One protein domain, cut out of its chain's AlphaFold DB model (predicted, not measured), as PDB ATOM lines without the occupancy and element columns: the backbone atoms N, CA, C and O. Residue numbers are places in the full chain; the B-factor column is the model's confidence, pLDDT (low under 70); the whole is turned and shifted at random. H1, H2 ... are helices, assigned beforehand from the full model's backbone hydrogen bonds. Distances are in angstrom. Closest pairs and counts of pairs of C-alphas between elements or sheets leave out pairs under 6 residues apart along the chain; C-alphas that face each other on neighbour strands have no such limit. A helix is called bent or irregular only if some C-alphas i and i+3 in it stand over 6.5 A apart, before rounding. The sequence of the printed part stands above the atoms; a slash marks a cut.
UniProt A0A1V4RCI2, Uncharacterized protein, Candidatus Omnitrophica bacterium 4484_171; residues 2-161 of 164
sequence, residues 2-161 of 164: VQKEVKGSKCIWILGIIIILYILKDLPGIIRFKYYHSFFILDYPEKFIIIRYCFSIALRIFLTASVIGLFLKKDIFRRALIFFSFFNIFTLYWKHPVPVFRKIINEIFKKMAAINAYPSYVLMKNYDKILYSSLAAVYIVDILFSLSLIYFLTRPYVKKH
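This is residues 2 to 161 of the 164 residues of an uncharacterized protein of Candidatus Omnitrophica bacterium 4484_171 (UniProt A0A1V4RCI2). Four long helices, H1, H3, H4 and H8, run back and forth as a loose bundle. H6 leads out of it at one end, H7 turns the path back, H8 returns along the length, and little H9 meets H1 near the other end. The printed part has 160 residues with nine named helices, H1 to H9 in chain order, and no named strand: all helix. It is loose, with a radius of gyration of the C-alphas of 19.3 A, and elongated, spanning 63 by 34 by 25 A.

H1, residues 2 to 31, is irregular, with C-alphas 25 and 28 7.2 A apart, and has a kink of 32 degrees near residue 25. H3, residues 46 to 71, touches H1 at a shallow tilt of 24 degrees, opposite ways; the closest C-alphas, of Gly 16 and Val 67, are 5.5 A apart. H3 and H4, residues 75 to 90, form a helical hairpin; their closest C-alphas, of Ser 66 and Phe 77, are 4.8 A apart. H8, residues 127 to 154, touches H4 with residues 142 to 153 alone, closest C-alphas Ser 85 and Ser 146 at 4.8 A. H2, residues 33 to 40, and H6, residues 98 to 114, touch about perpendicular, at 82 degrees, closest C-alphas Phe 39 and Val 100 at 5.9 A. Every O i to N i+4 pair is within hydrogen-bond range in H3, H4, H6 and H8 and in H7, residues 120 to 125, against 22 of 26 in H1 and 2 of 4 in H2.

H1 begins at C-alpha 2 (21.364, 55.493, 101.010) and is 44.1 A long, H3 37.9 A, H8 40.6 A. H5 is residues 92 to 95, H7 120 to 125, and H9 156 to 159, ending at C-alpha 159 (14.740, 41.506, 105.230).

The farthest C-alphas, of Val 2 and Tyr 121, are 63.0 A apart. The printed part has no cut, and its links are tight. Confidence is under 70 at residues 2 to 7, 29, 39 to 43 and 117 to 123.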
ATOM      1  N   VAL A   2      20.788  56.127 102.222       55.75
ATOM      2  CA  VAL A   2      21.364  55.493 101.010       55.75
ATOM      3  C   VAL A   2      22.596  54.596 101.262       55.75
ATOM      4  O   VAL A   2      22.659  53.474 100.767       55.75
ATOM      5  N   GLN A   3      23.554  55.008 102.104       54.94
ATOM      6  CA  GLN A   3      24.747  54.185 102.398       54.94
ATOM      7  C   GLN A   3      24.435  52.839 103.083       54.94
ATOM      8  O   GLN A   3      25.160  51.863 102.877       54.94
ATOM      9  N   LYS A   4      23.364  52.752 103.892       58.38
ATOM     10  CA  LYS A   4      22.979  51.495 104.565       58.38
ATOM     11  C   LYS A   4      22.364  50.494 103.580       58.38
ATOM     12  O   LYS A   4      22.601  49.297 103.721       58.38
ATOM     13  N   GLU A   5      21.647  50.974 102.565       58.91
ATOM     14  CA  GLU A   5      21.005  50.123 101.556       58.91
ATOM     15  C   GLU A   5      22.010  49.501 100.580       58.91
ATOM     16  O   GLU A   5      21.932  48.307 100.284       58.91
ATOM     17  N   VAL A   6      23.015  50.269 100.147       62.81
ATOM     18  CA  VAL A   6      24.086  49.758  99.271       62.81
ATOM     19  C   VAL A   6      24.906  48.673  99.981       62.81
ATOM     20  O   VAL A   6      25.275  47.667  99.371       62.81
ATOM     21  N   LYS A   7      25.156  48.833 101.288       69.12
ATOM     22  CA  LYS A   7      25.909  47.853 102.086       69.12
ATOM     23  C   LYS A   7      25.139  46.538 102.256       69.12
ATOM     24  O   LYS A   7      25.730  45.474 102.100       69.12
ATOM     25  N   GLY A   8      23.827  46.599 102.502       71.19
ATOM     26  CA  GLY A   8      22.982  45.409 102.657       71.19
ATOM     27  C   GLY A   8      22.904  44.552 101.391       71.19
ATOM     28  O   GLY A   8      23.079  43.335 101.467       71.19
ATOM     29  N   SER A   9      22.758  45.180 100.219       78.88
ATOM     30  CA  SER A   9      22.750  44.460  98.937       78.88
ATOM     31  C   SER A   9      24.084  43.753  98.663       78.88
ATOM     32  O   SER A   9      24.081  42.603  98.234       78.88
ATOM     33  N   LYS A  10      25.228  44.389  98.959       86.50
ATOM     34  CA  LYS A  10      26.556  43.764  98.800       86.50
ATOM     35  C   LYS A  10      26.737  42.542  99.707       86.50
ATOM     36  O   LYS A  10      27.251  41.524  99.258       86.50
ATOM     37  N   CYS A  11      26.283  42.611 100.960       88.69
ATOM     38  CA  CYS A  11      26.390  41.483 101.890       88.69
ATOM     39  C   CYS A  11      25.579  40.256 101.436       88.69
ATOM     40  O   CYS A  11      26.055  39.135 101.587       88.69
ATOM     41  N   ILE A  12      24.387  40.456 100.857       89.88
ATOM     42  CA  ILE A  12      23.561  39.368 100.299       89.88
ATOM     43  C   ILE A  12      24.294  38.675  99.140       89.88
ATOM     44  O   ILE A  12      24.322  37.449  99.076       89.88
ATOM     45  N   TRP A  13      24.943  39.452  98.267       91.12
ATOM     46  CA  TRP A  13      25.751  38.915  97.170       91.12
ATOM     47  C   TRP A  13      26.941  38.091  97.661       91.12
ATOM     48  O   TRP A  13      27.109  36.952  97.232       91.12
ATOM     49  N   ILE A  14      27.726  38.636  98.597       92.00
ATOM     50  CA  ILE A  14      28.870  37.932  99.196       92.00
ATOM     51  C   ILE A  14      28.410  36.612  99.822       92.00
ATOM     52  O   ILE A  14      29.028  35.574  99.595       92.00
ATOM     53  N   LEU A  15      27.296  36.632 100.557       92.31
ATOM     54  CA  LEU A  15      26.740  35.430 101.161       92.31
ATOM     55  C   LEU A  15      26.363  34.378 100.112       92.31
ATOM     56  O   LEU A  15      26.725  33.214 100.261       92.31
ATOM     57  N   GLY A  16      25.662  34.780  99.050       91.31
ATOM     58  CA  GLY A  16      25.292  33.863  97.974       91.31
ATOM     59  C   GLY A  16      26.512  33.243  97.291       91.31
ATOM     60  O   GLY A  16      26.526  32.038  97.054       91.31
ATOM     61  N   ILE A  17      27.575  34.023  97.063       93.25
ATOM     62  CA  ILE A  17      28.844  33.515  96.519       93.25
ATOM     63  C   ILE A  17      29.470  32.484  97.465       93.25
ATOM     64  O   ILE A  17      29.859  31.410  97.014       93.25
ATOM     65  N   ILE A  18      29.523  32.761  98.773       92.88
ATOM     66  CA  ILE A  18      30.051  31.814  99.770       92.88
ATOM     67  C   ILE A  18      29.271  30.491  99.729       92.88
ATOM     68  O   ILE A  18      29.881  29.422  99.726       92.88
ATOM     69  N   ILE A  19      27.937  30.545  99.648       91.88
ATOM     70  CA  ILE A  19      27.103  29.338  99.567       91.88
ATOM     71  C   ILE A  19      27.353  28.586  98.249       91.88
ATOM     72  O   ILE A  19      27.461  27.364  98.261       91.88
ATOM     73  N   ILE A  20      27.505  29.284  97.118       92.31
ATOM     74  CA  ILE A  20      27.841  28.650  95.832       92.31
ATOM     75  C   ILE A  20      29.196  27.948  95.904       92.31
ATOM     76  O   ILE A  20      29.300  26.792  95.500       92.31
ATOM     77  N   LEU A  21      30.225  28.601  96.453       91.56
ATOM     78  CA  LEU A  21      31.548  27.995  96.619       91.56
ATOM     79  C   LEU A  21      31.487  26.741  97.501       91.56
ATOM     80  O   LEU A  21      32.127  25.738  97.187       91.56
ATOM     81  N   TYR A  22      30.673  26.769  98.560       87.62
ATOM     82  CA  TYR A  22      30.412  25.597  99.395       87.62
ATOM     83  C   TYR A  22      29.770  24.450  98.592       87.62
ATOM     84  O   TYR A  22      30.243  23.317  98.656       87.62
ATOM     85  N   ILE A  23      28.753  24.734  97.769       87.81
ATOM     86  CA  ILE A  23      28.102  23.729  96.907       87.81
ATOM     87  C   ILE A  23      29.091  23.138  95.894       87.81
ATOM     88  O   ILE A  23      29.122  21.920  95.694       87.81
ATOM     89  N   LEU A  24      29.901  23.989  95.258       87.38
ATOM     90  CA  LEU A  24      30.877  23.585  94.246       87.38
ATOM     91  C   LEU A  24      31.981  22.704  94.827       87.38
ATOM     92  O   LEU A  24      32.354  21.715  94.198       87.38
ATOM     93  N   LYS A  25      32.464  23.013  96.037       84.94
ATOM     94  CA  LYS A  25      33.466  22.196  96.737       84.94
ATOM     95  C   LYS A  25      33.014  20.744  96.876       84.94
ATOM     96  O   LYS A  25      33.820  19.833  96.698       84.94
ATOM     97  N   ASP A  26      31.738  20.519  97.172       77.88
ATOM     98  CA  ASP A  26      31.255  19.170  97.433       77.88
ATOM     99  C   ASP A  26      30.748  18.441  96.171       77.88
ATOM    100  O   ASP A  26      30.449  17.239  96.223       77.88
ATOM    101  N   LEU A  27      30.604  19.140  95.037       78.19
ATOM    102  CA  LEU A  27      30.112  18.606  93.757       78.19
ATOM    103  C   LEU A  27      30.883  17.357  93.271       78.19
ATOM    104  O   LEU A  27      30.229  16.367  92.925       78.19
ATOM    105  N   PRO A  28      32.234  17.326  93.312       74.00
ATOM    106  CA  PRO A  28      33.020  16.186  92.836       74.00
ATOM    107  C   PRO A  28      32.698  14.875  93.563       74.00
ATOM    108  O   PRO A  28      32.696  13.809  92.948       74.00
ATOM    109  N   GLY A  29      32.389  14.952  94.863       66.00
ATOM    110  CA  GLY A  29      32.060  13.787  95.686       66.00
ATOM    111  C   GLY A  29      30.676  13.197  95.405       66.00
ATOM    112  O   GLY A  29      30.451  12.027  95.699       66.00
ATOM    113  N   ILE A  30      29.763  13.980  94.817       71.19
ATOM    114  CA  ILE A  30      28.412  13.521  94.462       71.19
ATOM    115  C   ILE A  30      28.326  13.037  93.027       71.19
ATOM    116  O   ILE A  30      27.679  12.033  92.785       71.19
ATOM    117  N   ILE A  31      28.992  13.684  92.072       73.00
ATOM    118  CA  ILE A  31      28.875  13.295  90.655       73.00
ATOM    119  C   ILE A  31      29.302  11.832  90.427       73.00
ATOM    120  O   ILE A  31      28.838  11.170  89.502       73.00
ATOM    121  N   ARG A  32      30.163  11.291  91.296       77.19
ATOM    122  CA  ARG A  32      30.631   9.907  91.229       77.19
ATOM    123  C   ARG A  32      29.947   9.053  92.295       77.19
ATOM    124  O   ARG A  32      30.506   8.865  93.374       77.19
ATOM    125  N   PHE A  33      28.804   8.445  91.960       72.94
ATOM    126  CA  PHE A  33      28.116   7.503  92.857       72.94
ATOM    127  C   PHE A  33      29.057   6.409  93.379       72.94
ATOM    128  O   PHE A  33      29.057   6.146  94.569       72.94
ATOM    129  N   LYS A  34      29.949   5.845  92.546       71.62
ATOM    130  CA  LYS A  34      30.959   4.860  92.995       71.62
ATOM    131  C   LYS A  34      31.870   5.390  94.113       71.62
ATOM    132  O   LYS A  34      32.193   4.647  95.034       71.62
ATOM    133  N   TYR A  35      32.269   6.663  94.047       70.00
ATOM    134  CA  TYR A  35      33.069   7.298  95.097       70.00
ATOM    135  C   TYR A  35      32.233   7.453  96.365       70.00
ATOM    136  O   TYR A  35      32.647   6.953  97.405       70.00
ATOM    137  N   TYR A  36      31.032   8.031  96.261       70.06
ATOM    138  CA  TYR A  36      30.091   8.167  97.377       70.06
ATOM    139  C   TYR A  36      29.818   6.818  98.053       70.06
ATOM    140  O   TYR A  36      30.086   6.645  99.235       70.06
ATOM    141  N   HIS A  37      29.388   5.836  97.266       70.88
ATOM    142  CA  HIS A  37      29.085   4.470  97.670       70.88
ATOM    143  C   HIS A  37      30.252   3.846  98.441       70.88
ATOM    144  O   HIS A  37      30.055   3.323  99.535       70.88
ATOM    145  N   SER A  38      31.492   4.002  97.955       70.94
ATOM    146  CA  SER A  38      32.666   3.440  98.626       70.94
ATOM    147  C   SER A  38      32.796   3.889 100.088       70.94
ATOM    148  O   SER A  38      33.196   3.077 100.916       70.94
ATOM    149  N   PHE A  39      32.435   5.126 100.451       69.50
ATOM    150  CA  PHE A  39      32.552   5.620 101.832       69.50
ATOM    151  C   PHE A  39      31.482   5.090 102.790       69.50
ATOM    152  O   PHE A  39      31.698   5.169 103.994       69.50
ATOM    153  N   PHE A  40      30.373   4.547 102.277       66.44
ATOM    154  CA  PHE A  40      29.224   4.128 103.089       66.44
ATOM    155  C   PHE A  40      28.936   2.619 103.064       66.44
ATOM    156  O   PHE A  40      28.246   2.148 103.963       66.44
ATOM    157  N   ILE A  41      29.458   1.866 102.083       60.09
ATOM    158  CA  ILE A  41      29.194   0.419 101.892       60.09
ATOM    159  C   ILE A  41      29.399  -0.420 103.155       60.09
ATOM    160  O   ILE A  41      28.671  -1.382 103.363       60.09
ATOM    161  N   LEU A  42      30.417  -0.110 103.959       61.06
ATOM    162  CA  LEU A  42      30.866  -1.034 105.006       61.06
ATOM    163  C   LEU A  42      29.917  -1.110 106.206       61.06
ATOM    164  O   LEU A  42      29.963  -2.097 106.928       61.06
ATOM    165  N   ASP A  43      29.043  -0.117 106.391       69.81
ATOM    166  CA  ASP A  43      28.288   0.030 107.640       69.81
ATOM    167  C   ASP A  43      26.774   0.198 107.442       69.81
ATOM    168  O   ASP A  43      26.032   0.224 108.424       69.81
ATOM    169  N   TYR A  44      26.285   0.309 106.197       77.31
ATOM    170  CA  TYR A  44      24.864   0.551 105.922       77.31
ATOM    171  C   TYR A  44      24.316  -0.264 104.740       77.31
ATOM    172  O   TYR A  44      25.020  -0.461 103.750       77.31
ATOM    173  N   PRO A  45      23.028  -0.664 104.780       84.56
ATOM    174  CA  PRO A  45      22.356  -1.286 103.641       84.56
ATOM    175  C   PRO A  45      22.370  -0.383 102.402       84.56
ATOM    176  O   PRO A  45      22.149   0.825 102.505       84.56
ATOM    177  N   GLU A  46      22.515  -0.968 101.211       84.00
ATOM    178  CA  GLU A  46      22.588  -0.233  99.935       84.00
ATOM    179  C   GLU A  46      21.410   0.738  99.730       84.00
ATOM    180  O   GLU A  46      21.598   1.890  99.331       84.00
ATOM    181  N   LYS A  47      20.194   0.325 100.118       86.44
ATOM    182  CA  LYS A  47      18.988   1.172 100.072       86.44
ATOM    183  C   LYS A  47      19.166   2.481 100.849       86.44
ATOM    184  O   LYS A  47      18.753   3.537 100.375       86.44
ATOM    185  N   PHE A  48      19.804   2.433 102.018       83.00
ATOM    186  CA  PHE A  48      20.064   3.616 102.838       83.00
ATOM    187  C   PHE A  48      21.057   4.562 102.155       83.00
ATOM    188  O   PHE A  48      20.856   5.778 102.147       83.00
ATOM    189  N   ILE A  49      22.095   4.004 101.526       83.44
ATOM    190  CA  ILE A  49      23.104   4.770 100.785       83.44
ATOM    191  C   ILE A  49      22.458   5.502  99.605       83.44
ATOM    192  O   ILE A  49      22.713   6.691  99.415       83.44
ATOM    193  N   ILE A  50      21.578   4.826  98.857       85.38
ATOM    194  CA  ILE A  50      20.841   5.412  97.729       85.38
ATOM    195  C   ILE A  50      19.923   6.542  98.202       85.38
ATOM    196  O   ILE A  50      19.979   7.641  97.654       85.38
ATOM    197  N   ILE A  51      19.116   6.314  99.246       86.81
ATOM    198  CA  ILE A  51      18.208   7.339  99.791       86.81
ATOM    199  C   ILE A  51      18.999   8.581 100.197       86.81
ATOM    200  O   ILE A  51      18.658   9.700  99.817       86.81
ATOM    201  N   ARG A  52      20.095   8.386 100.931       84.25
ATOM    202  CA  ARG A  52      20.968   9.466 101.387       84.25
ATOM    203  C   ARG A  52      21.623  10.211 100.221       84.25
ATOM    204  O   ARG A  52      21.724  11.436 100.265       84.25
ATOM    205  N   TYR A  53      22.047   9.495  99.183       85.69
ATOM    206  CA  TYR A  53      22.612  10.076  97.969       85.69
ATOM    207  C   TYR A  53      21.591  10.956  97.237       85.69
ATOM    208  O   TYR A  53      21.859  12.134  96.990       85.69
ATOM    209  N   CYS A  54      20.391  10.426  96.979       88.44
ATOM    210  CA  CYS A  54      19.287  11.164  96.365       88.44
ATOM    211  C   CYS A  54      18.907  12.394  97.193       88.44
ATOM    212  O   CYS A  54      18.771  13.492  96.654       88.44
ATOM    213  N   PHE A  55      18.814  12.235  98.514       88.19
ATOM    214  CA  PHE A  55      18.526  13.332  99.429       88.19
ATOM    215  C   PHE A  55      19.612  14.411  99.380       88.19
ATOM    216  O   PHE A  55      19.315  15.598  99.282       88.19
ATOM    217  N   SER A  56      20.884  14.012  99.355       87.00
ATOM    218  CA  SER A  56      22.004  14.944  99.255       87.00
ATOM    219  C   SER A  56      22.021  15.717  97.931       87.00
ATOM    220  O   SER A  56      22.408  16.886  97.931       87.00
ATOM    221  N   ILE A  57      21.608  15.104  96.817       88.44
ATOM    222  CA  ILE A  57      21.439  15.793  95.527       88.44
ATOM    223  C   ILE A  57      20.276  16.780  95.604       88.44
ATOM    224  O   ILE A  57      20.450  17.955  95.274       88.44
ATOM    225  N   ALA A  58      19.114  16.325  96.079       90.50
ATOM    226  CA  ALA A  58      17.917  17.151  96.196       90.50
ATOM    227  C   ALA A  58      18.175  18.397  97.054       90.50
ATOM    228  O   ALA A  58      17.852  19.511  96.642       90.50
ATOM    229  N   LEU A  59      18.857  18.233  98.194       89.62
ATOM    230  CA  LEU A  59      19.260  19.343  99.058       89.62
ATOM    231  C   LEU A  59      20.149  20.360  98.334       89.62
ATOM    232  O   LEU A  59      19.995  21.557  98.554       89.62
ATOM    233  N   ARG A  60      21.065  19.928  97.462       88.81
ATOM    234  CA  ARG A  60      21.940  20.847  96.712       88.81
ATOM    235  C   ARG A  60      21.225  21.573  95.592       88.81
ATOM    236  O   ARG A  60      21.508  22.750  95.378       88.81
ATOM    237  N   ILE A  61      20.304  20.905  94.903       91.25
ATOM    238  CA  ILE A  61      19.440  21.554  93.911       91.25
ATOM    239  C   ILE A  61      18.603  22.623  94.617       91.25
ATOM    240  O   ILE A  61      18.589  23.775  94.190       91.25
ATOM    241  N   PHE A  62      17.997  22.273  95.752       92.50
ATOM    242  CA  PHE A  62      17.230  23.202  96.575       92.50
ATOM    243  C   PHE A  62      18.075  24.378  97.082       92.50
ATOM    244  O   PHE A  62      17.641  25.529  97.011       92.50
ATOM    245  N   LEU A  63      19.296  24.118  97.558       92.50
ATOM    246  CA  LEU A  63      20.198  25.157  98.047       92.50
ATOM    247  C   LEU A  63      20.634  26.091  96.912       92.50
ATOM    248  O   LEU A  63      20.565  27.307  97.068       92.50
ATOM    249  N   THR A  64      20.994  25.539  95.751       93.25
ATOM    250  CA  THR A  64      21.323  26.309  94.541       93.25
ATOM    251  C   THR A  64      20.151  27.188  94.115       93.25
ATOM    252  O   THR A  64      20.321  28.394  93.938       93.25
ATOM    253  N   ALA A  65      18.947  26.616  94.020       94.38
ATOM    254  CA  ALA A  65      17.732  27.358  93.691       94.38
ATOM    255  C   ALA A  65      17.465  28.479  94.705       94.38
ATOM    256  O   ALA A  65      17.118  29.596  94.324       94.38
ATOM    257  N   SER A  66      17.706  28.216  95.992       93.81
ATOM    258  CA  SER A  66      17.543  29.215  97.044       93.81
ATOM    259  C   SER A  66      18.567  30.346  96.957       93.81
ATOM    260  O   SER A  66      18.214  31.494  97.211       93.81
ATOM    261  N   VAL A  67      19.810  30.074  96.549       93.81
ATOM    262  CA  VAL A  67      20.810  31.128  96.313       93.81
ATOM    263  C   VAL A  67      20.469  31.964  95.081       93.81
ATOM    264  O   VAL A  67      20.527  33.190  95.147       93.81
ATOM    265  N   ILE A  68      20.053  31.336  93.978       93.69
ATOM    266  CA  ILE A  68      19.575  32.063  92.789       93.69
ATOM    267  C   ILE A  68      18.410  32.975  93.185       93.69
ATOM    268  O   ILE A  68      18.401  34.172  92.902       93.69
ATOM    269  N   GLY A  69      17.460  32.428  93.936       91.56
ATOM    270  CA  GLY A  69      16.338  33.159  94.493       91.56
ATOM    271  C   GLY A  69      16.710  34.293  95.453       91.56
ATOM    272  O   GLY A  69      16.030  35.324  95.493       91.56
ATOM    273  N   LEU A  70      17.804  34.128  96.199       92.81
ATOM    274  CA  LEU A  70      18.378  35.152  97.066       92.81
ATOM    275  C   LEU A  70      18.943  36.323  96.243       92.81
ATOM    276  O   LEU A  70      18.709  37.475  96.609       92.81
ATOM    277  N   PHE A  71      19.597  36.062  95.106       92.75
ATOM    278  CA  PHE A  71      20.038  37.113  94.174       92.75
ATOM    279  C   PHE A  71      18.870  37.841  93.504       92.75
ATOM    280  O   PHE A  71      18.917  39.060  93.339       92.75
ATOM    281  N   LEU A  72      17.785  37.118  93.214       93.19
ATOM    282  CA  LEU A  72      16.518  37.690  92.742       93.19
ATOM    283  C   LEU A  72      15.723  38.403  93.847       93.19
ATOM    284  O   LEU A  72      14.629  38.907  93.588       93.19
ATOM    285  N   LYS A  73      16.258  38.453  95.076       91.81
ATOM    286  CA  LYS A  73      15.678  39.161  96.219       91.81
ATOM    287  C   LYS A  73      14.237  38.735  96.529       91.81
ATOM    288  O   LYS A  73      13.429  39.565  96.931       91.81
ATOM    289  N   LYS A  74      13.883  37.455  96.382       94.25
ATOM    290  CA  LYS A  74      12.544  36.959  96.762       94.25
ATOM    291  C   LYS A  74      12.529  36.443  98.203       94.25
ATOM    292  O   LYS A  74      13.390  35.650  98.593       94.25
ATOM    293  N   ASP A  75      11.539  36.854  98.996       94.19
ATOM    294  CA  ASP A  75      11.459  36.515 100.427       94.19
ATOM    295  C   ASP A  75      11.283  35.008 100.672       94.19
ATOM    296  O   ASP A  75      11.795  34.480 101.662       94.19
ATOM    297  N   ILE A  76      10.625  34.292  99.752       95.81
ATOM    298  CA  ILE A  76      10.432  32.841  99.860       95.81
ATOM    299  C   ILE A  76      11.762  32.083  99.940       95.81
ATOM    300  O   ILE A  76      11.923  31.224 100.805       95.81
ATOM    301  N   PHE A  77      12.758  32.459  99.134       95.56
ATOM    302  CA  PHE A  77      14.062  31.797  99.133       95.56
ATOM    303  C   PHE A  77      14.923  32.187 100.340       95.56
ATOM    304  O   PHE A  77      15.687  31.368 100.851       95.56
ATOM    305  N   ARG A  78      14.741  33.399 100.883       95.31
ATOM    306  CA  ARG A  78      15.324  33.777 102.181       95.31
ATOM    307  C   ARG A  78      14.802  32.871 103.298       95.31
ATOM    308  O   ARG A  78      15.586  32.375 104.103       95.31
ATOM    309  N   ARG A  79      13.483  32.649 103.355       96.12
ATOM    310  CA  ARG A  79      12.861  31.748 104.343       96.12
ATOM    311  C   ARG A  79      13.287  30.298 104.131       96.12
ATOM    312  O   ARG A  79      13.591  29.626 105.109       96.12
ATOM    313  N   ALA A  80      13.381  29.854 102.878       95.62
ATOM    314  CA  ALA A  80      13.892  28.537 102.512       95.62
ATOM    315  C   ALA A  80      15.321  28.301 103.028       95.62
ATOM    316  O   ALA A  80      15.584  27.258 103.618       95.62
ATOM    317  N   LEU A  81      16.225  29.282 102.899       95.31
ATOM    318  CA  LEU A  81      17.588  29.191 103.443       95.31
ATOM    319  C   LEU A  81      17.627  29.144 104.971       95.31
ATOM    320  O   LEU A  81      18.428  28.405 105.541       95.31
ATOM    321  N   ILE A  82      16.763  29.907 105.645       96.12
ATOM    322  CA  ILE A  82      16.635  29.847 107.107       96.12
ATOM    323  C   ILE A  82      16.157  28.454 107.528       96.12
ATOM    324  O   ILE A  82      16.770  27.835 108.394       96.12
ATOM    325  N   PHE A  83      15.108  27.940 106.881       96.31
ATOM    326  CA  PHE A  83      14.600  26.593 107.129       96.31
ATOM    327  C   PHE A  83      15.679  25.534 106.884       96.31
ATOM    328  O   PHE A  83      15.910  24.688 107.740       96.31
ATOM    329  N   PHE A  84      16.401  25.631 105.766       94.50
ATOM    330  CA  PHE A  84      17.517  24.743 105.449       94.50
ATOM    331  C   PHE A  84      18.616  24.796 106.512       94.50
ATOM    332  O   PHE A  84      19.177  23.766 106.865       94.50
ATOM    333  N   SER A  85      18.912  25.979 107.051       95.19
ATOM    334  CA  SER A  85      19.923  26.143 108.100       95.19
ATOM    335  C   SER A  85      19.507  25.440 109.396       95.19
ATOM    336  O   SER A  85      20.318  24.739 109.993       95.19
ATOM    337  N   PHE A  86      18.236  25.549 109.799       96.25
ATOM    338  CA  PHE A  86      17.704  24.765 110.920       96.25
ATOM    339  C   PHE A  86      17.744  23.268 110.624       96.25
ATOM    340  O   PHE A  86      18.239  22.488 111.434       96.25
ATOM    341  N   PHE A  87      17.271  22.871 109.445       94.44
ATOM    342  CA  PHE A  87      17.284  21.485 109.004       94.44
ATOM    343  C   PHE A  87      18.699  20.886 109.043       94.44
ATOM    344  O   PHE A  87      18.881  19.775 109.539       94.44
ATOM    345  N   ASN A  88      19.712  21.633 108.593       91.94
ATOM    346  CA  ASN A  88      21.111  21.212 108.621       91.94
ATOM    347  C   ASN A  88      21.585  20.969 110.059       91.94
ATOM    348  O   ASN A  88      22.178  19.928 110.300       91.94
ATOM    349  N   ILE A  89      21.255  21.848 111.017       94.56
ATOM    350  CA  ILE A  89      21.578  21.656 112.446       94.56
ATOM    351  C   ILE A  89      20.952  20.360 112.982       94.56
ATOM    352  O   ILE A  89      21.647  19.544 113.585       94.56
ATOM    353  N   PHE A  90      19.658  20.131 112.730       93.75
ATOM    354  CA  PHE A  90      18.957  18.944 113.236       93.75
ATOM    355  C   PHE A  90      19.395  17.633 112.575       93.75
ATOM    356  O   PHE A  90      19.205  16.565 113.151       93.75
ATOM    357  N   THR A  91      19.994  17.692 111.386       91.38
ATOM    358  CA  THR A  91      20.412  16.506 110.624       91.38
ATOM    359  C   THR A  91      21.926  16.307 110.577       91.38
ATOM    360  O   THR A  91      22.410  15.477 109.808       91.38
ATOM    361  N   LEU A  92      22.695  16.993 111.432       89.00
ATOM    362  CA  LEU A  92      24.159  16.873 111.490       89.00
ATOM    363  C   LEU A  92      24.646  15.438 111.684       89.00
ATOM    364  O   LEU A  92      25.529  14.990 110.951       89.00
ATOM    365  N   TYR A  93      24.046  14.711 112.628       86.00
ATOM    366  CA  TYR A  93      24.407  13.318 112.917       86.00
ATOM    367  C   TYR A  93      24.189  12.413 111.700       86.00
ATOM    368  O   TYR A  93      24.985  11.515 111.424       86.00
ATOM    369  N   TRP A  94      23.137  12.694 110.927       84.31
ATOM    370  CA  TRP A  94      22.862  11.995 109.685       84.31
ATOM    371  C   TRP A  94      23.875  12.398 108.616       84.31
ATOM    372  O   TRP A  94      24.398  11.542 107.910       84.31
ATOM    373  N   LYS A  95      24.194  13.688 108.482       83.06
ATOM    374  CA  LYS A  95      25.094  14.220 107.450       83.06
ATOM    375  C   LYS A  95      26.546  13.786 107.637       83.06
ATOM    376  O   LYS A  95      27.208  13.495 106.645       83.06
ATOM    377  N   HIS A  96      27.022  13.639 108.867       86.25
ATOM    378  CA  HIS A  96      28.389  13.200 109.154       86.25
ATOM    379  C   HIS A  96      28.367  12.011 110.115       86.25
ATOM    380  O   HIS A  96      28.575  12.191 111.315       86.25
ATOM    381  N   PRO A  97      28.074  10.794 109.631       85.44
ATOM    382  CA  PRO A  97      28.029   9.634 110.501       85.44
ATOM    383  C   PRO A  97      29.458   9.190 110.839       85.44
ATOM    384  O   PRO A  97      30.361   9.221 109.996       85.44
ATOM    385  N   VAL A  98      29.648   8.734 112.079       88.25
ATOM    386  CA  VAL A  98      30.941   8.279 112.621       88.25
ATOM    387  C   VAL A  98      31.693   7.309 111.691       88.25
ATOM    388  O   VAL A  98      32.900   7.500 111.515       88.25
ATOM    389  N   PRO A  99      31.050   6.314 111.041       85.88
ATOM    390  CA  PRO A  99      31.778   5.351 110.214       85.88
ATOM    391  C   PRO A  99      32.458   5.968 108.980       85.88
ATOM    392  O   PRO A  99      33.542   5.541 108.583       85.88
ATOM    393  N   VAL A 100      31.909   7.055 108.427       83.12
ATOM    394  CA  VAL A 100      32.554   7.783 107.320       83.12
ATOM    395  C   VAL A 100      33.852   8.432 107.784       83.12
ATOM    396  O   VAL A 100      34.873   8.335 107.101       83.12
ATOM    397  N   PHE A 101      33.840   9.059 108.961       85.38
ATOM    398  CA  PHE A 101      35.038   9.671 109.533       85.38
ATOM    399  C   PHE A 101      36.088   8.622 109.890       85.38
ATOM    400  O   PHE A 101      37.268   8.818 109.598       85.38
ATOM    401  N   ARG A 102      35.656   7.474 110.426       87.50
ATOM    402  CA  ARG A 102      36.513   6.307 110.669       87.50
ATOM    403  C   ARG A 102      37.256   5.905 109.393       87.50
ATOM    404  O   ARG A 102      38.476   5.748 109.396       87.50
ATOM    405  N   LYS A 103      36.539   5.822 108.267       84.06
ATOM    406  CA  LYS A 103      37.137   5.487 106.972       84.06
ATOM    407  C   LYS A 103      38.110   6.557 106.472       84.06
ATOM    408  O   LYS A 103      39.202   6.212 106.029       84.06
ATOM    409  N   ILE A 104      37.745   7.837 106.559       84.12
ATOM    410  CA  ILE A 104      38.616   8.951 106.147       84.12
ATOM    411  C   ILE A 104      39.933   8.918 106.927       84.12
ATOM    412  O   ILE A 104      41.003   8.984 106.325       84.12
ATOM    413  N   ILE A 105      39.866   8.762 108.249       86.19
ATOM    414  CA  ILE A 105      41.056   8.716 109.104       86.19
ATOM    415  C   ILE A 105      41.901   7.482 108.792       86.19
ATOM    416  O   ILE A 105      43.115   7.607 108.667       86.19
ATOM    417  N   ASN A 106      41.282   6.319 108.570       84.31
ATOM    418  CA  ASN A 106      42.004   5.109 108.166       84.31
ATOM    419  C   ASN A 106      42.778   5.307 106.857       84.31
ATOM    420  O   ASN A 106      43.932   4.900 106.757       84.31
ATOM    421  N   GLU A 107      42.171   5.948 105.857       83.38
ATOM    422  CA  GLU A 107      42.840   6.233 104.583       83.38
ATOM    423  C   GLU A 107      43.978   7.252 104.739       83.38
ATOM    424  O   GLU A 107      45.037   7.095 104.128       83.38
ATOM    425  N   ILE A 108      43.810   8.263 105.597       84.31
ATOM    426  CA  ILE A 108      44.886   9.204 105.940       84.31
ATOM    427  C   ILE A 108      46.039   8.464 106.630       84.31
ATOM    428  O   ILE A 108      47.195   8.650 106.259       84.31
ATOM    429  N   PHE A 109      45.738   7.586 107.587       83.88
ATOM    430  CA  PHE A 109      46.746   6.852 108.353       83.88
ATOM    431  C   PHE A 109      47.514   5.859 107.484       83.88
ATOM    432  O   PHE A 109      48.735   5.793 107.591       83.88
ATOM    433  N   LYS A 110      46.840   5.154 106.565       81.69
ATOM    434  CA  LYS A 110      47.505   4.307 105.560       81.69
ATOM    435  C   LYS A 110      48.494   5.109 104.718       81.69
ATOM    436  O   LYS A 110      49.622   4.668 104.518       81.69
ATOM    437  N   LYS A 111      48.094   6.298 104.252       82.81
ATOM    438  CA  LYS A 111      48.974   7.178 103.469       82.81
ATOM    439  C   LYS A 111      50.160   7.681 104.288       82.81
ATOM    440  O   LYS A 111      51.268   7.678 103.773       82.81
ATOM    441  N   MET A 112      49.941   8.069 105.546       79.81
ATOM    442  CA  MET A 112      51.002   8.525 106.456       79.81
ATOM    443  C   MET A 112      51.996   7.414 106.812       79.81
ATOM    444  O   MET A 112      53.199   7.669 106.869       79.81
ATOM    445  N   ALA A 113      51.511   6.187 107.010       77.50
ATOM    446  CA  ALA A 113      52.353   5.019 107.239       77.50
ATOM    447  C   ALA A 113      53.192   4.676 105.998       77.50
ATOM    448  O   ALA A 113      54.374   4.385 106.126       77.50
ATOM    449  N   ALA A 114      52.615   4.782 104.794       79.19
ATOM    450  CA  ALA A 114      53.321   4.518 103.538       79.19
ATOM    451  C   ALA A 114      54.486   5.488 103.262       79.19
ATOM    452  O   ALA A 114      55.425   5.130 102.559       79.19
ATOM    453  N   ILE A 115      54.441   6.702 103.819       82.69
ATOM    454  CA  ILE A 115      55.511   7.709 103.692       82.69
ATOM    455  C   ILE A 115      56.462   7.735 104.901       82.69
ATOM    456  O   ILE A 115      57.238   8.677 105.028       82.69
ATOM    457  N   ASN A 116      56.395   6.744 105.805       71.12
ATOM    458  CA  ASN A 116      57.191   6.655 107.044       71.12
ATOM    459  C   ASN A 116      57.153   7.916 107.934       71.12
ATOM    460  O   ASN A 116      58.008   8.096 108.799       71.12
ATOM    461  N   ALA A 117      56.158   8.791 107.757       66.19
ATOM    462  CA  ALA A 117      56.090  10.062 108.474       66.19
ATOM    463  C   ALA A 117      55.716   9.881 109.952       66.19
ATOM    464  O   ALA A 117      56.041  10.733 110.772       66.19
ATOM    465  N   TYR A 118      55.030   8.784 110.291       64.25
ATOM    466  CA  TYR A 118      54.620   8.470 111.658       64.25
ATOM    467  C   TYR A 118      54.650   6.961 111.918       64.25
ATOM    468  O   TYR A 118      54.119   6.194 111.109       64.25
ATOM    469  N   PRO A 119      55.188   6.514 113.064       69.25
ATOM    470  CA  PRO A 119      55.108   5.116 113.450       69.25
ATOM    471  C   PRO A 119      53.657   4.727 113.774       69.25
ATOM    472  O   PRO A 119      52.933   5.436 114.482       69.25
ATOM    473  N   SER A 120      53.236   3.569 113.264       68.06
ATOM    474  CA  SER A 120      51.858   3.052 113.316       68.06
ATOM    475  C   SER A 120      51.263   2.988 114.731       68.06
ATOM    476  O   SER A 120      50.065   3.220 114.904       68.06
ATOM    477  N   TYR A 121      52.087   2.768 115.758       67.56
ATOM    478  CA  TYR A 121      51.637   2.698 117.153       67.56
ATOM    479  C   TYR A 121      51.158   4.053 117.718       67.56
ATOM    480  O   TYR A 121      50.201   4.095 118.494       67.56
ATOM    481  N   VAL A 122      51.773   5.174 117.316       68.50
ATOM    482  CA  VAL A 122      51.384   6.528 117.771       68.50
ATOM    483  C   VAL A 122      50.056   6.944 117.143       68.50
ATOM    484  O   VAL A 122      49.228   7.588 117.795       68.50
ATOM    485  N   LEU A 123      49.842   6.539 115.889       69.50
ATOM    486  CA  LEU A 123      48.598   6.753 115.154       69.50
ATOM    487  C   LEU A 123      47.438   5.991 115.813       69.50
ATOM    488  O   LEU A 123      46.390   6.582 116.063       69.50
ATOM    489  N   MET A 124      47.634   4.720 116.184       72.81
ATOM    490  CA  MET A 124      46.591   3.921 116.847       72.81
ATOM    491  C   MET A 124      46.242   4.441 118.248       72.81
ATOM    492  O   MET A 124      45.063   4.528 118.581       72.81
ATOM    493  N   LYS A 125      47.233   4.868 119.044       81.62
ATOM    494  CA  LYS A 125      46.997   5.387 120.405       81.62
ATOM    495  C   LYS A 125      46.099   6.630 120.430       81.62
ATOM    496  O   LYS A 125      45.368   6.842 121.391       81.62
ATOM    497  N   ASN A 126      46.152   7.456 119.385       83.44
ATOM    498  CA  ASN A 126      45.387   8.703 119.299       83.44
ATOM    499  C   ASN A 126      44.159   8.605 118.383       83.44
ATOM    500  O   ASN A 126      43.503   9.622 118.157       83.44
ATOM    501  N   TYR A 127      43.843   7.414 117.866       85.38
ATOM    502  CA  TYR A 127      42.823   7.221 116.839       85.38
ATOM    503  C   TYR A 127      41.465   7.814 117.229       85.38
ATOM    504  O   TYR A 127      40.957   8.699 116.542       85.38
ATOM    505  N   ASP A 128      40.910   7.390 118.367       88.88
ATOM    506  CA  ASP A 128      39.588   7.840 118.817       88.88
ATOM    507  C   ASP A 128      39.574   9.335 119.129       88.88
ATOM    508  O   ASP A 128      38.634  10.049 118.775       88.88
ATOM    509  N   LYS A 129      40.653   9.847 119.729       89.62
ATOM    510  CA  LYS A 129      40.786  11.277 120.009       89.62
ATOM    511  C   LYS A 129      40.748  12.089 118.715       89.62
ATOM    512  O   LYS A 129      40.034  13.087 118.651       89.62
ATOM    513  N   ILE A 130      41.471  11.662 117.679       88.94
ATOM    514  CA  ILE A 130      41.483  12.311 116.358       88.94
ATOM    515  C   ILE A 130      40.111  12.176 115.679       88.94
ATOM    516  O   ILE A 130      39.613  13.156 115.125       88.94
ATOM    517  N   LEU A 131      39.467  11.011 115.777       91.31
ATOM    518  CA  LEU A 131      38.132  10.751 115.237       91.31
ATOM    519  C   LEU A 131      37.081  11.700 115.805       91.31
ATOM    520  O   LEU A 131      36.453  12.450 115.053       91.31
ATOM    521  N   TYR A 132      36.911  11.701 117.124       93.50
ATOM    522  CA  TYR A 132      35.870  12.495 117.767       93.50
ATOM    523  C   TYR A 132      36.182  13.991 117.752       93.50
ATOM    524  O   TYR A 132      35.259  14.786 117.600       93.50
ATOM    525  N   SER A 133      37.456  14.398 117.831       92.12
ATOM    526  CA  SER A 133      37.812  15.820 117.702       92.12
ATOM    527  C   SER A 133      37.563  16.356 116.293       92.12
ATOM    528  O   SER A 133      37.014  17.447 116.156       92.12
ATOM    529  N   SER A 134      37.879  15.583 115.249       91.38
ATOM    530  CA  SER A 134      37.585  15.966 113.861       91.38
ATOM    531  C   SER A 134      36.082  16.063 113.620       91.38
ATOM    532  O   SER A 134      35.612  17.027 113.018       91.38
ATOM    533  N   LEU A 135      35.314  15.092 114.122       92.38
ATOM    534  CA  LEU A 135      33.858  15.094 114.013       92.38
ATOM    535  C   LEU A 135      33.243  16.297 114.743       92.38
ATOM    536  O   LEU A 135      32.430  17.019 114.166       92.38
ATOM    537  N   ALA A 136      33.677  16.552 115.980       94.31
ATOM    538  CA  ALA A 136      33.231  17.694 116.769       94.31
ATOM    539  C   ALA A 136      33.573  19.023 116.085       94.31
ATOM    540  O   ALA A 136      32.720  19.903 116.004       94.31
ATOM    541  N   ALA A 137      34.784  19.160 115.538       94.50
ATOM    542  CA  ALA A 137      35.191  20.353 114.805       94.50
ATOM    543  C   ALA A 137      34.279  20.609 113.595       94.50
ATOM    544  O   ALA A 137      33.804  21.728 113.408       94.50
ATOM    545  N   VAL A 138      33.971  19.571 112.810       92.50
ATOM    546  CA  VAL A 138      33.064  19.688 111.659       92.50
ATOM    547  C   VAL A 138      31.647  20.069 112.095       92.50
ATOM    548  O   VAL A 138      31.050  20.958 111.489       92.50
ATOM    549  N   TYR A 139      31.121  19.472 113.167       94.06
ATOM    550  CA  TYR A 139      29.817  19.854 113.713       94.06
ATOM    551  C   TYR A 139      29.781  21.301 114.187       94.06
ATOM    552  O   TYR A 139      28.853  22.025 113.837       94.06
ATOM    553  N   ILE A 140      30.790  21.748 114.934       95.94
ATOM    554  CA  ILE A 140      30.870  23.131 115.411       95.94
ATOM    555  C   ILE A 140      30.870  24.098 114.225       95.94
ATOM    556  O   ILE A 140      30.107  25.062 114.230       95.94
ATOM    557  N   VAL A 141      31.666  23.826 113.187       94.06
ATOM    558  CA  VAL A 141      31.712  24.665 111.982       94.06
ATOM    559  C   VAL A 141      30.348  24.721 111.291       94.06
ATOM    560  O   VAL A 141      29.865  25.818 111.005       94.06
ATOM    561  N   ASP A 142      29.693  23.578 111.067       92.00
ATOM    562  CA  ASP A 142      28.383  23.544 110.406       92.00
ATOM    563  C   ASP A 142      27.294  24.245 111.250       92.00
ATOM    564  O   ASP A 142      26.449  24.953 110.690       92.00
ATOM    565  N   ILE A 143      27.319  24.107 112.584       95.81
ATOM    566  CA  ILE A 143      26.395  24.797 113.504       95.81
ATOM    567  C   ILE A 143      26.624  26.303 113.450       95.81
ATOM    568  O   ILE A 143      25.678  27.053 113.212       95.81
ATOM    569  N   LEU A 144      27.863  26.763 113.641       96.44
ATOM    570  CA  LEU A 144      28.191  28.189 113.647       96.44
ATOM    571  C   LEU A 144      27.850  28.844 112.309       96.44
ATOM    572  O   LEU A 144      27.291  29.942 112.287       96.44
ATOM    573  N   PHE A 145      28.124  28.160 111.197       93.44
ATOM    574  CA  PHE A 145      27.756  28.637 109.869       93.44
ATOM    575  C   PHE A 145      26.233  28.742 109.706       93.44
ATOM    576  O   PHE A 145      25.726  29.779 109.275       93.44
ATOM    577  N   SER A 146      25.488  27.713 110.122       95.25
ATOM    578  CA  SER A 146      24.021  27.691 110.045       95.25
ATOM    579  C   SER A 146      23.380  28.761 110.940       95.25
ATOM    580  O   SER A 146      22.480  29.477 110.505       95.25
ATOM    581  N   LEU A 147      23.877  28.945 112.167       97.06
ATOM    582  CA  LEU A 147      23.425  30.005 113.074       97.06
ATOM    583  C   LEU A 147      23.732  31.397 112.517       97.06
ATOM    584  O   LEU A 147      22.880  32.285 112.575       97.06
ATOM    585  N   SER A 148      24.912  31.581 111.924       95.31
ATOM    586  CA  SER A 148      25.293  32.841 111.276       95.31
ATOM    587  C   SER A 148      24.363  33.174 110.107       95.31
ATOM    588  O   SER A 148      23.933  34.321 109.978       95.31
ATOM    589  N   LEU A 149      23.995  32.176 109.293       94.69
ATOM    590  CA  LEU A 149      23.013  32.324 108.215       94.69
ATOM    591  C   LEU A 149      21.640  32.737 108.745       94.69
ATOM    592  O   LEU A 149      21.068  33.719 108.269       94.69
ATOM    593  N   ILE A 150      21.127  32.025 109.751       96.94
ATOM    594  CA  ILE A 150      19.832  32.325 110.375       96.94
ATOM    595  C   ILE A 150      19.834  33.752 110.921       96.94
ATOM    596  O   ILE A 150      18.936  34.543 110.619       96.94
ATOM    597  N   TYR A 151      20.860  34.111 111.685       96.12
ATOM    598  CA  TYR A 151      20.986  35.431 112.288       96.12
ATOM    599  C   TYR A 151      21.081  36.544 111.239       96.12
ATOM    600  O   TYR A 151      20.398  37.565 111.332       96.12
ATOM    601  N   PHE A 152      21.893  36.350 110.198       95.12
ATOM    602  CA  PHE A 152      22.037  37.328 109.127       95.12
ATOM    603  C   PHE A 152      20.727  37.522 108.354       95.12
ATOM    604  O   PHE A 152      20.292  38.656 108.153       95.12
ATOM    605  N   LEU A 153      20.058  36.435 107.958       94.62
ATOM    606  CA  LEU A 153      18.851  36.485 107.129       94.62
ATOM    607  C   LEU A 153      17.589  36.906 107.899       94.62
ATOM    608  O   LEU A 153      16.595  37.287 107.274       94.62
ATOM    609  N   THR A 154      17.591  36.854 109.233       95.25
ATOM    610  CA  THR A 154      16.472  37.334 110.069       95.25
ATOM    611  C   THR A 154      16.560  38.822 110.406       95.25
ATOM    612  O   THR A 154      15.544  39.425 110.759       95.25
ATOM    613  N   ARG A 155      17.728  39.457 110.238       93.12
ATOM    614  CA  ARG A 155      17.920  40.876 110.563       93.12
ATOM    615  C   ARG A 155      16.975  41.787 109.756       93.12
ATOM    616  O   ARG A 155      16.921  41.678 108.526       93.12
ATOM    617  N   PRO A 156      16.284  42.756 110.397       91.00
ATOM    618  CA  PRO A 156      15.302  43.614 109.726       91.00
ATOM    619  C   PRO A 156      15.863  44.377 108.524       91.00
ATOM    620  O   PRO A 156      15.178  44.532 107.519       91.00
ATOM    621  N   TYR A 157      17.116  44.831 108.601       88.69
ATOM    622  CA  TYR A 157      17.754  45.555 107.502       88.69
ATOM    623  C   TYR A 157      18.048  44.653 106.292       88.69
ATOM    624  O   TYR A 157      17.992  45.135 105.170       88.69
ATOM    625  N   VAL A 158      18.314  43.355 106.498       89.50
ATOM    626  CA  VAL A 158      18.478  42.376 105.409       89.50
ATOM    627  C   VAL A 158      17.120  42.066 104.798       89.50
ATOM    628  O   VAL A 158      16.960  42.134 103.585       89.50
ATOM    629  N   LYS A 159      16.114  41.814 105.644       91.19
ATOM    630  CA  LYS A 159      14.740  41.506 105.230       91.19
ATOM    631  C   LYS A 159      14.131  42.582 104.322       91.19
ATOM    632  O   LYS A 159      13.429  42.234 103.382       91.19
ATOM    633  N   LYS A 160      14.433  43.864 104.559       91.38
ATOM    634  CA  LYS A 160      13.965  44.992 103.729       91.38
ATOM    635  C   LYS A 160      14.390  44.911 102.260       91.38
ATOM    636  O   LYS A 160      13.748  45.526 101.421       91.38
ATOM    637  N   HIS A 161      15.447  44.166 101.942       89.00
ATOM    638  CA  HIS A 161      15.904  44.002 100.565       89.00
ATOM    639  C   HIS A 161      15.123  42.949  99.775       89.00
ATOM    640  O   HIS A 161      15.364  42.841  98.577       89.00
TER     641      HIS A 161